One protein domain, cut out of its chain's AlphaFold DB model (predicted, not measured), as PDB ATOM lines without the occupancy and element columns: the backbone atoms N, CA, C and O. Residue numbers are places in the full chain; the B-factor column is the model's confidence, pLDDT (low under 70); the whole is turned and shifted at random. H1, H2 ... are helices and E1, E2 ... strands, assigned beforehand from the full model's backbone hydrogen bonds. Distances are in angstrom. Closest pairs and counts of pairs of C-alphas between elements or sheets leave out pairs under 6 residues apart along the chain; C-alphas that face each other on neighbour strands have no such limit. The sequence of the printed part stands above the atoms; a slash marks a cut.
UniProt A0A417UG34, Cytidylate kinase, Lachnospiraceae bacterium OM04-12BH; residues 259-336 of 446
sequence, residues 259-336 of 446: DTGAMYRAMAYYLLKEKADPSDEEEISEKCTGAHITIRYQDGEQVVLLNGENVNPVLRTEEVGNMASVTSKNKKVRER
ATOM      1  N   ASP A 259     349.316 331.190 256.509       88.94
ATOM      2  CA  ASP A 259     347.909 331.424 256.853       88.94
ATOM      3  C   ASP A 259     347.276 330.138 257.398       88.94
ATOM      4  O   ASP A 259     346.830 329.262 256.645       88.94
ATOM      5  N   THR A 260     347.230 330.007 258.723       89.88
ATOM      6  CA  THR A 260     346.604 328.831 259.348       89.88
ATOM      7  C   THR A 260     345.098 328.790 259.121       89.88
ATOM      8  O   THR A 260     344.526 327.710 258.971       89.88
ATOM      9  N   GLY A 261     344.447 329.950 259.003       89.00
ATOM     10  CA  GLY A 261     343.018 330.044 258.721       89.00
ATOM     11  C   GLY A 261     342.656 329.450 257.359       89.00
ATOM     12  O   GLY A 261     341.637 328.766 257.234       89.00
ATOM     13  N   ALA A 262     343.505 329.653 256.352       89.62
ATOM     14  CA  ALA A 262     343.366 329.035 255.038       89.62
ATOM     15  C   ALA A 262     343.511 327.504 255.101       89.62
ATOM     16  O   ALA A 262     342.765 326.800 254.422       89.62
ATOM     17  N   MET A 263     344.386 326.973 255.963       92.25
ATOM     18  CA  MET A 263     344.524 325.522 256.164       92.25
ATOM     19  C   MET A 263     343.273 324.903 256.800       92.25
ATOM     20  O   MET A 263     342.783 323.881 256.319       92.25
ATOM     21  N   TYR A 264     342.701 325.545 257.827       92.81
ATOM     22  CA  TYR A 264     341.426 325.106 258.412       92.81
ATOM     23  C   TYR A 264     340.285 325.151 257.390       92.81
ATOM     24  O   TYR A 264     339.468 324.235 257.333       92.81
ATOM     25  N   ARG A 265     340.245 326.179 256.536       94.12
ATOM     26  CA  ARG A 265     339.260 326.280 255.447       94.12
ATOM     27  C   ARG A 265     339.457 325.206 254.378       94.12
ATOM     28  O   ARG A 265     338.473 324.682 253.875       94.12
ATOM     29  N   ALA A 266     340.696 324.840 254.055       95.50
ATOM     30  CA  ALA A 266     340.970 323.751 253.120       95.50
ATOM     31  C   ALA A 266     340.507 322.397 253.677       95.50
ATOM     32  O   ALA A 266     339.879 321.626 252.955       95.50
ATOM     33  N   MET A 267     340.734 322.143 254.971       95.88
ATOM     34  CA  MET A 267     340.197 320.962 255.655       95.88
ATOM     35  C   MET A 267     338.661 320.965 255.680       95.88
ATOM     36  O   MET A 267     338.031 319.953 255.393       95.88
ATOM     37  N   ALA A 268     338.044 322.110 255.969       95.81
ATOM     38  CA  ALA A 268     336.592 322.245 255.955       95.81
ATOM     39  C   ALA A 268     336.000 321.981 254.565       95.81
ATOM     40  O   ALA A 268     335.019 321.256 254.437       95.81
ATOM     41  N   TYR A 269     336.625 322.519 253.516       97.00
ATOM     42  CA  TYR A 269     336.224 322.267 252.135       97.00
ATOM     43  C   TYR A 269     336.368 320.790 251.743       97.00
ATOM     44  O   TYR A 269     335.490 320.248 251.075       97.00
ATOM     45  N   TYR A 270     337.433 320.124 252.196       96.56
ATOM     46  CA  TYR A 270     337.588 318.681 252.030       96.56
ATOM     47  C   TYR A 270     336.419 317.913 252.665       96.56
ATOM     48  O   TYR A 270     335.777 317.109 251.998       96.56
ATOM     49  N   LEU A 271     336.083 318.215 253.921       96.00
ATOM     50  CA  LEU A 271     334.989 317.550 254.636       96.00
ATOM     51  C   LEU A 271     333.617 317.803 253.990       96.00
ATOM     52  O   LEU A 271     332.789 316.895 253.953       96.00
ATOM     53  N   LEU A 272     333.395 318.993 253.417       95.00
ATOM     54  CA  LEU A 272     332.200 319.282 252.616       95.00
ATOM     55  C   LEU A 272     332.147 318.432 251.339       95.00
ATOM     56  O   LEU A 272     331.097 317.871 251.026       95.00
ATOM     57  N   LYS A 273     333.271 318.287 250.619       95.06
ATOM     58  CA  LYS A 273     333.353 317.407 249.436       95.06
ATOM     59  C   LYS A 273     333.045 315.949 249.792       95.06
ATOM     60  O   LYS A 273     332.326 315.286 249.046       95.06
ATOM     61  N   GLU A 274     333.520 315.487 250.944       95.50
ATOM     62  CA  GLU A 274     333.242 314.146 251.471       95.50
ATOM     63  C   GLU A 274     331.844 314.011 252.103       95.50
ATOM     64  O   GLU A 274     331.504 312.946 252.625       95.50
ATOM     65  N   LYS A 275     331.019 315.069 252.061       94.81
ATOM     66  CA  LYS A 275     329.662 315.121 252.629       94.81
ATOM     67  C   LYS A 275     329.612 314.709 254.105       94.81
ATOM     68  O   LYS A 275     328.701 313.992 254.503       94.81
ATOM     69  N   ALA A 276     330.617 315.097 254.888       93.75
ATOM     70  CA  ALA A 276     330.613 314.873 256.331       93.75
ATOM     71  C   ALA A 276     329.495 315.690 256.993       93.75
ATOM     72  O   ALA A 276     329.329 316.871 256.670       93.75
ATOM     73  N   ASP A 277     328.763 315.081 257.923       92.25
ATOM     74  CA  ASP A 277     327.799 315.788 258.755       92.25
ATOM     75  C   ASP A 277     328.553 316.705 259.741       92.25
ATOM     76  O   ASP A 277     329.365 316.228 260.535       92.25
ATOM     77  N   PRO A 278     328.317 318.033 259.735       88.81
ATOM     78  CA  PRO A 278     328.957 318.954 260.676       88.81
ATOM     79  C   PRO A 278     328.656 318.650 262.153       88.81
ATOM     80  O   PRO A 278     329.351 319.160 263.031       88.81
ATOM     81  N   SER A 279     327.598 317.887 262.435       90.06
ATOM     82  CA  SER A 279     327.201 317.482 263.784       90.06
ATOM     83  C   SER A 279     327.791 316.143 264.238       90.06
ATOM     84  O   SER A 279     327.756 315.860 265.437       90.06
ATOM     85  N   ASP A 280     328.378 315.362 263.326       92.38
ATOM     86  CA  ASP A 280     328.997 314.070 263.630       92.38
ATOM     87  C   ASP A 280     330.517 314.220 263.818       92.38
ATOM     88  O   ASP A 280     331.314 314.293 262.876       92.38
ATOM     89  N   GLU A 281     330.938 314.295 265.083       89.56
ATOM     90  CA  GLU A 281     332.346 314.465 265.435       89.56
ATOM     91  C   GLU A 281     333.202 313.237 265.078       89.56
ATOM     92  O   GLU A 281     334.387 313.392 264.752       89.56
ATOM     93  N   GLU A 282     332.637 312.027 265.113       91.62
ATOM     94  CA  GLU A 282     333.352 310.797 264.758       91.62
ATOM     95  C   GLU A 282     333.570 310.726 263.248       91.62
ATOM     96  O   GLU A 282     334.703 310.514 262.805       91.62
ATOM     97  N   GLU A 283     332.542 311.029 262.454       92.56
ATOM     98  CA  GLU A 283     332.647 311.063 260.997       92.56
ATOM     99  C   GLU A 283     333.681 312.106 260.527       92.56
ATOM    100  O   GLU A 283     334.535 311.812 259.681       92.56
ATOM    101  N   ILE A 284     333.672 313.308 261.118       93.94
ATOM    102  CA  ILE A 284     334.688 314.343 260.857       93.94
ATOM    103  C   ILE A 284     336.092 313.822 261.188       93.94
ATOM    104  O   ILE A 284     337.033 314.021 260.414       93.94
ATOM    105  N   SER A 285     336.230 313.160 262.339       92.81
ATOM    106  CA  SER A 285     337.494 312.626 262.848       92.81
ATOM    107  C   SER A 285     338.086 311.531 261.960       92.81
ATOM    108  O   SER A 285     339.308 311.419 261.850       92.81
ATOM    109  N   GLU A 286     337.246 310.689 261.365       92.00
ATOM    110  CA  GLU A 286     337.679 309.640 260.442       92.00
ATOM    111  C   GLU A 286     338.073 310.231 259.091       92.00
ATOM    112  O   GLU A 286     339.199 310.030 258.617       92.00
ATOM    113  N   LYS A 287     337.176 311.029 258.498       93.25
ATOM    114  CA  LYS A 287     337.366 311.571 257.151       93.25
ATOM    115  C   LYS A 287     338.549 312.525 257.072       93.25
ATOM    116  O   LYS A 287     339.283 312.479 256.089       93.25
ATOM    117  N   CYS A 288     338.818 313.338 258.100       91.50
ATOM    118  CA  CYS A 288     339.881 314.353 258.037       91.50
ATOM    119  C   CYS A 288     341.283 313.787 257.735       91.50
ATOM    120  O   CYS A 288     342.167 314.525 257.298       91.50
ATOM    121  N   THR A 289     341.507 312.486 257.952       88.25
ATOM    122  CA  THR A 289     342.778 311.810 257.659       88.25
ATOM    123  C   THR A 289     343.104 311.732 256.163       88.25
ATOM    124  O   THR A 289     344.283 311.731 255.805       88.25
ATOM    125  N   GLY A 290     342.090 311.737 255.290       87.12
ATOM    126  CA  GLY A 290     342.256 311.662 253.835       87.12
ATOM    127  C   GLY A 290     342.644 312.985 253.165       87.12
ATOM    128  O   GLY A 290     342.954 313.004 251.973       87.12
ATOM    129  N   ALA A 291     342.662 314.096 253.907       89.56
ATOM    130  CA  ALA A 291     343.053 315.395 253.376       89.56
ATOM    131  C   ALA A 291     344.583 315.539 253.298       89.56
ATOM    132  O   ALA A 291     345.284 315.539 254.318       89.56
ATOM    133  N   HIS A 292     345.108 315.751 252.091       87.69
ATOM    134  CA  HIS A 292     346.498 316.141 251.867       87.69
ATOM    135  C   HIS A 292     346.581 317.628 251.507       87.69
ATOM    136  O   HIS A 292     346.353 318.020 250.362       87.69
ATOM    137  N   ILE A 293     346.895 318.463 252.500       88.56
ATOM    138  CA  ILE A 293     347.001 319.918 252.344       88.56
ATOM    139  C   ILE A 293     348.475 320.295 252.203       88.56
ATOM    140  O   ILE A 293     349.275 320.028 253.098       88.56
ATOM    141  N   THR A 294     348.827 320.949 251.099       82.81
ATOM    142  CA  THR A 294     350.165 321.520 250.882       82.81
ATOM    143  C   THR A 294     350.063 322.993 250.515       82.81
ATOM    144  O   THR A 294     349.038 323.460 250.021       82.81
ATOM    145  N   ILE A 295     351.126 323.747 250.785       77.19
ATOM    146  CA  ILE A 295     351.214 325.172 250.471       77.19
ATOM    147  C   ILE A 295     352.354 325.363 249.475       77.19
ATOM    148  O   ILE A 295     353.454 324.850 249.678       77.19
ATOM    149  N   ARG A 296     352.096 326.111 248.404       75.00
ATOM    150  CA  ARG A 296     353.111 326.574 247.452       75.00
ATOM    151  C   ARG A 296     353.037 328.084 247.312       75.00
ATOM    152  O   ARG A 296     352.011 328.690 247.598       75.00
ATOM    153  N   TYR A 297     354.124 328.675 246.847       67.00
ATOM    154  CA  TYR A 297     354.171 330.083 246.482       67.00
ATOM    155  C   TYR A 297     354.254 330.195 244.971       67.00
ATOM    156  O   TYR A 297     355.163 329.628 244.366       67.00
ATOM    157  N   GLN A 298     353.308 330.911 244.374       61.06
ATOM    158  CA  GLN A 298     353.277 331.173 242.941       61.06
ATOM    159  C   GLN A 298     352.947 332.651 242.731       61.06
ATOM    160  O   GLN A 298     352.005 333.161 243.327       61.06
ATOM    161  N   ASP A 299     353.769 333.351 241.946       53.84
ATOM    162  CA  ASP A 299     353.584 334.772 241.606       53.84
ATOM    163  C   ASP A 299     353.439 335.718 242.819       53.84
ATOM    164  O   ASP A 299     352.785 336.755 242.758       53.84
ATOM    165  N   GLY A 300     354.075 335.374 243.946       52.72
ATOM    166  CA  GLY A 300     354.002 336.150 245.190       52.72
ATOM    167  C   GLY A 300     352.736 335.905 246.018       52.72
ATOM    168  O   GLY A 300     352.582 336.512 247.079       52.72
ATOM    169  N   GLU A 301     351.866 334.992 245.585       62.38
ATOM    170  CA  GLU A 301     350.682 334.562 246.321       62.38
ATOM    171  C   GLU A 301     350.856 333.157 246.911       62.38
ATOM    172  O   GLU A 301     351.492 332.267 246.341       62.38
ATOM    173  N   GLN A 302     350.265 332.961 248.089       72.94
ATOM    174  CA  GLN A 302     350.183 331.657 248.733       72.94
ATOM    175  C   GLN A 302     349.089 330.834 248.048       72.94
ATOM    176  O   GLN A 302     347.921 331.207 248.106       72.94
ATOM    177  N   VAL A 303     349.445 329.698 247.458       82.50
ATOM    178  CA  VAL A 303     348.527 328.732 246.847       82.50
ATOM    179  C   VAL A 303     348.360 327.539 247.782       82.50
ATOM    180  O   VAL A 303     349.323 326.829 248.078       82.50
ATOM    181  N   VAL A 304     347.132 327.307 248.240       88.25
ATOM    182  CA  VAL A 304     346.764 326.135 249.032       88.25
ATOM    183  C   VAL A 304     346.286 325.039 248.087       88.25
ATOM    184  O   VAL A 304     345.322 325.220 247.339       88.25
ATOM    185  N   LEU A 305     346.970 323.899 248.130       89.38
ATOM    186  CA  LEU A 305     346.630 322.710 247.365       89.38
ATOM    187  C   LEU A 305     345.992 321.672 248.286       89.38
ATOM    188  O   LEU A 305     346.604 321.268 249.275       89.38
ATOM    189  N   LEU A 306     344.796 321.210 247.936       92.38
ATOM    190  CA  LEU A 306     344.123 320.087 248.582       92.38
ATOM    191  C   LEU A 306     344.128 318.905 247.615       92.38
ATOM    192  O   LEU A 306     343.557 318.997 246.532       92.38
ATOM    193  N   ASN A 307     344.787 317.808 247.986       90.88
ATOM    194  CA  ASN A 307     344.942 316.618 247.140       90.88
ATOM    195  C   ASN A 307     345.497 316.950 245.736       90.88
ATOM    196  O   ASN A 307     345.156 316.310 244.747       90.88
ATOM    197  N   GLY A 308     346.354 317.977 245.656       88.50
ATOM    198  CA  GLY A 308     346.951 318.470 244.411       88.50
ATOM    199  C   GLY A 308     346.142 319.547 243.673       88.50
ATOM    200  O   GLY A 308     346.682 320.154 242.750       88.50
ATOM    201  N   GLU A 309     344.905 319.844 244.082       90.50
ATOM    202  CA  GLU A 309     344.048 320.864 243.459       90.50
ATOM    203  C   GLU A 309     344.170 322.224 244.154       90.50
ATOM    204  O   GLU A 309     344.116 322.308 245.380       90.50
ATOM    205  N   ASN A 310     344.264 323.314 243.383       91.62
ATOM    206  CA  ASN A 310     344.219 324.673 243.930       91.62
ATOM    207  C   ASN A 310     342.815 325.007 244.451       91.62
ATOM    208  O   ASN A 310     341.867 325.121 243.673       91.62
ATOM    209  N   VAL A 311     342.702 325.211 245.765       93.50
ATOM    210  CA  VAL A 311     341.427 325.498 246.438       93.50
ATOM    211  C   VAL A 311     341.252 326.958 246.846       93.50
ATOM    212  O   VAL A 311     340.175 327.319 247.316       93.50
ATOM    213  N   ASN A 312     342.239 327.833 246.623       89.00
ATOM    214  CA  ASN A 312     342.152 329.257 246.978       89.00
ATOM    215  C   ASN A 312     340.831 329.949 246.581       89.00
ATOM    216  O   ASN A 312     340.306 330.690 247.418       89.00
ATOM    217  N   PRO A 313     340.258 329.721 245.374       89.25
ATOM    218  CA  PRO A 313     339.030 330.398 244.951       89.25
ATOM    219  C   PRO A 313     337.821 330.126 245.856       89.25
ATOM    220  O   PRO A 313     336.940 330.974 245.967       89.25
ATOM    221  N   VAL A 314     337.781 328.965 246.519       90.12
ATOM    222  CA  VAL A 314     336.630 328.526 247.323       90.12
ATOM    223  C   VAL A 314     336.829 328.713 248.827       90.12
ATOM    224  O   VAL A 314     335.854 328.739 249.569       90.12
ATOM    225  N   LEU A 315     338.063 328.910 249.312       89.12
ATOM    226  CA  LEU A 315     338.337 328.967 250.760       89.12
ATOM    227  C   LEU A 315     337.572 330.080 251.488       89.12
ATOM    228  O   LEU A 315     337.325 329.988 252.692       89.12
ATOM    229  N   ARG A 316     337.225 331.159 250.782       84.19
ATOM    230  CA  ARG A 316     336.571 332.343 251.354       84.19
ATOM    231  C   ARG A 316     335.047 332.330 251.246       84.19
ATOM    232  O   ARG A 316     334.442 333.311 251.671       84.19
ATOM    233  N   THR A 317     334.434 331.264 250.727       85.62
ATOM    234  CA  THR A 317     332.969 331.160 250.719       85.62
ATOM    235  C   THR A 317     332.413 331.076 252.143       85.62
ATOM    236  O   THR A 317     333.108 330.684 253.090       85.62
ATOM    237  N   GLU A 318     331.154 331.485 252.302       82.88
ATOM    238  CA  GLU A 318     330.458 331.455 253.590       82.88
ATOM    239  C   GLU A 318     330.311 330.020 254.111       82.88
ATOM    240  O   GLU A 318     330.648 329.746 255.260       82.88
ATOM    241  N   GLU A 319     329.923 329.089 253.238       88.50
ATOM    242  CA  GLU A 319     329.786 327.661 253.541       88.50
ATOM    243  C   GLU A 319     331.080 327.060 254.119       88.50
ATOM    244  O   GLU A 319     331.070 326.468 255.201       88.50
ATOM    245  N   VAL A 320     332.223 327.292 253.459       92.88
ATOM    246  CA  VAL A 320     333.537 326.830 253.938       92.88
ATOM    247  C   VAL A 320     333.919 327.520 255.249       92.88
ATOM    248  O   VAL A 320     334.499 326.896 256.137       92.88
ATOM    249  N   GLY A 321     333.586 328.806 255.400       86.69
ATOM    250  CA  GLY A 321     333.800 329.547 256.642       86.69
ATOM    251  C   GLY A 321     333.035 328.960 257.830       86.69
ATOM    252  O   GLY A 321     333.618 328.797 258.904       86.69
ATOM    253  N   ASN A 322     331.767 328.605 257.622       86.00
ATOM    254  CA  ASN A 322     330.909 327.996 258.634       86.00
ATOM    255  C   ASN A 322     331.423 326.602 259.016       86.00
ATOM    256  O   ASN A 322     331.633 326.332 260.201       86.00
ATOM    257  N   MET A 323     331.739 325.757 258.029       92.00
ATOM    258  CA  MET A 323     332.289 324.423 258.287       92.00
ATOM    259  C   MET A 323     333.658 324.481 258.985       92.00
ATOM    260  O   MET A 323     333.928 323.690 259.888       92.00
ATOM    261  N   ALA A 324     334.515 325.453 258.656       91.31
ATOM    262  CA  ALA A 324     335.785 325.660 259.361       91.31
ATOM    263  C   ALA A 324     335.571 326.037 260.835       91.31
ATOM    264  O   ALA A 324     336.310 325.582 261.709       91.31
ATOM    265  N   SER A 325     334.544 326.836 261.137       84.38
ATOM    266  CA  SER A 325     334.212 327.202 262.519       84.38
ATOM    267  C   SER A 325     333.753 326.001 263.349       84.38
ATOM    268  O   SER A 325     334.065 325.934 264.537       84.38
ATOM    269  N   VAL A 326     333.030 325.061 262.737       87.50
ATOM    270  CA  VAL A 326     332.584 323.820 263.385       87.50
ATOM    271  C   VAL A 326     333.765 322.865 263.571       87.50
ATOM    272  O   VAL A 326     334.108 322.500 264.694       87.50
ATOM    273  N   THR A 327     334.458 322.537 262.482       89.75
ATOM    274  CA  THR A 327     335.526 321.523 262.459       89.75
ATOM    275  C   THR A 327     336.790 321.946 263.208       89.75
ATOM    276  O   THR A 327     337.516 321.091 263.705       89.75
ATOM    277  N   SER A 328     337.054 323.247 263.376       87.69
ATOM    278  CA  SER A 328     338.211 323.732 264.153       87.69
ATOM    279  C   SER A 328     338.159 323.398 265.651       87.69
ATOM    280  O   SER A 328     339.184 323.525 266.327       87.69
ATOM    281  N   LYS A 329     336.996 322.968 266.160       85.75
ATOM    282  CA  LYS A 329     336.806 322.477 267.534       85.75
ATOM    283  C   LYS A 329     337.110 320.983 267.676       85.75
ATOM    284  O   LYS A 329     337.410 320.545 268.779       85.75
ATOM    285  N   ASN A 330     337.077 320.223 266.579       89.75
ATOM    286  CA  ASN A 330     337.338 318.786 266.588       89.75
ATOM    287  C   ASN A 330     338.820 318.503 266.880       89.75
ATOM    288  O   ASN A 330     339.719 319.022 266.207       89.75
ATOM    289  N   LYS A 331     339.081 317.640 267.865       89.31
ATOM    290  CA  LYS A 331     340.439 317.342 268.335       89.31
ATOM    291  C   LYS A 331     341.336 316.737 267.248       89.31
ATOM    292  O   LYS A 331     342.447 317.233 267.060       89.31
ATOM    293  N   LYS A 332     340.871 315.728 266.500       90.38
ATOM    294  CA  LYS A 332     341.687 315.060 265.466       90.38
ATOM    295  C   LYS A 332     342.017 315.991 264.300       90.38
ATOM    296  O   LYS A 332     343.150 315.996 263.817       90.38
ATOM    297  N   VAL A 333     341.067 316.835 263.892       91.94
ATOM    298  CA  VAL A 333     341.301 317.881 262.882       91.94
ATOM    299  C   VAL A 333     342.420 318.817 263.335       91.94
ATOM    300  O   VAL A 333     343.340 319.106 262.564       91.94
ATOM    301  N   ARG A 334     342.377 319.271 264.594       90.69
ATOM    302  CA  ARG A 334     343.424 320.138 265.147       90.69
ATOM    303  C   ARG A 334     344.767 319.438 265.236       90.69
ATOM    304  O   ARG A 334     345.752 320.047 264.842       90.69
ATOM    305  N   GLU A 335     344.823 318.204 265.726       89.31
ATOM    306  CA  GLU A 335     346.065 317.424 265.806       89.31
ATOM    307  C   GLU A 335     346.721 317.308 264.427       89.31
ATOM    308  O   GLU A 335     347.897 317.637 264.272       89.31
ATOM    309  N   ARG A 336     345.932 316.959 263.404       88.69
ATOM    310  CA  ARG A 336     346.414 316.836 262.027       88.69
ATOM    311  C   ARG A 336     346.942 318.157 261.470       88.69
ATOM    312  O   ARG A 336     348.035 318.192 260.910       88.69
TER     313      ARG A 336
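This is residues 259 to 336 of the 446 residues of the protein "Cytidylate kinase" of Lachnospiraceae bacterium OM04-12BH (UniProt A0A417UG34). The longest helix, H1, forms the core; H3 crosses it, H2 crosses its later part, and short H4 lies side by side with H2. A two-stranded hairpin, E1 and E2, starts beside H1 and reaches to one end of the long axis, while H2 lies at the other end. The printed part has 78 residues with four named helices and two named strands, in the order H1, H2, E1, E2, H3, H4; the sheet's order is E1 - E2, antiparallel, and the class is mixed, helices and strands. It is compact, with a radius of gyration of the C-alphas of 11.8 A, yet elongated in outline, spanning 39 by 23 by 18 A.

E1, residues 293 to 298, and E2, residues 301 to 306, form an antiparallel hairpin, their directions 151 degrees apart. N 294 and O 305 are 2.9 A apart and N 303 and O 296 are 2.8 A apart, both within hydrogen-bond range. Residues 305 to 306 of E2 also pair, antiparallel, with residues 309 to 310. The closest C-alphas of E2 and H1, residues 260 to 273, are those of Leu 306 and Ala 266, 6.6 A apart. H1 touches H3, residues 318 to 327, about perpendicular at 81 degrees, and their closest C-alphas, those of Ala 268 and Ala 324, are 4.9 A apart. With its residues 267 to 271 alone H1 touches H2, residues 281 to 290, about perpendicular at 79 degrees; the closest C-alphas, those of Leu 271 and Cys 288, are 6.8 A apart. H2 touches H4, residues 331 to 336, at a shallow tilt of 8 degrees, the same way; the closest C-alphas, those of Ser 285 and Lys 332, are 5.5 A apart. The helix packing is mostly crossed, but only just: 1 of 3 touching pairs is at a shallow tilt. H3 is apart from E1, and H4 is apart from both strands. Every O i to N i+4 pair is within hydrogen-bond range in H1, H3 and H4, but 4 of 6 in H2.

E1 measures 16.0 A and E2 16.1 A from first to last C-alpha. H1 measures 20.1 A, beginning at C-alpha 260 (346.604, 328.831, 259.348). H2 measures 15.5 A, H3 14.2 A and H4 8.7 A, with C-alpha 336 at (346.414, 316.836, 262.027).

The C-alphas farthest apart, those of Glu 282 and Asp 299, are 39.0 A apart. The printed part has no cut. The link from E2 to H3, 11 residues, is long. The model's mean pLDDT over the printed part is 87.9, and residues 297 to 301 are under 70.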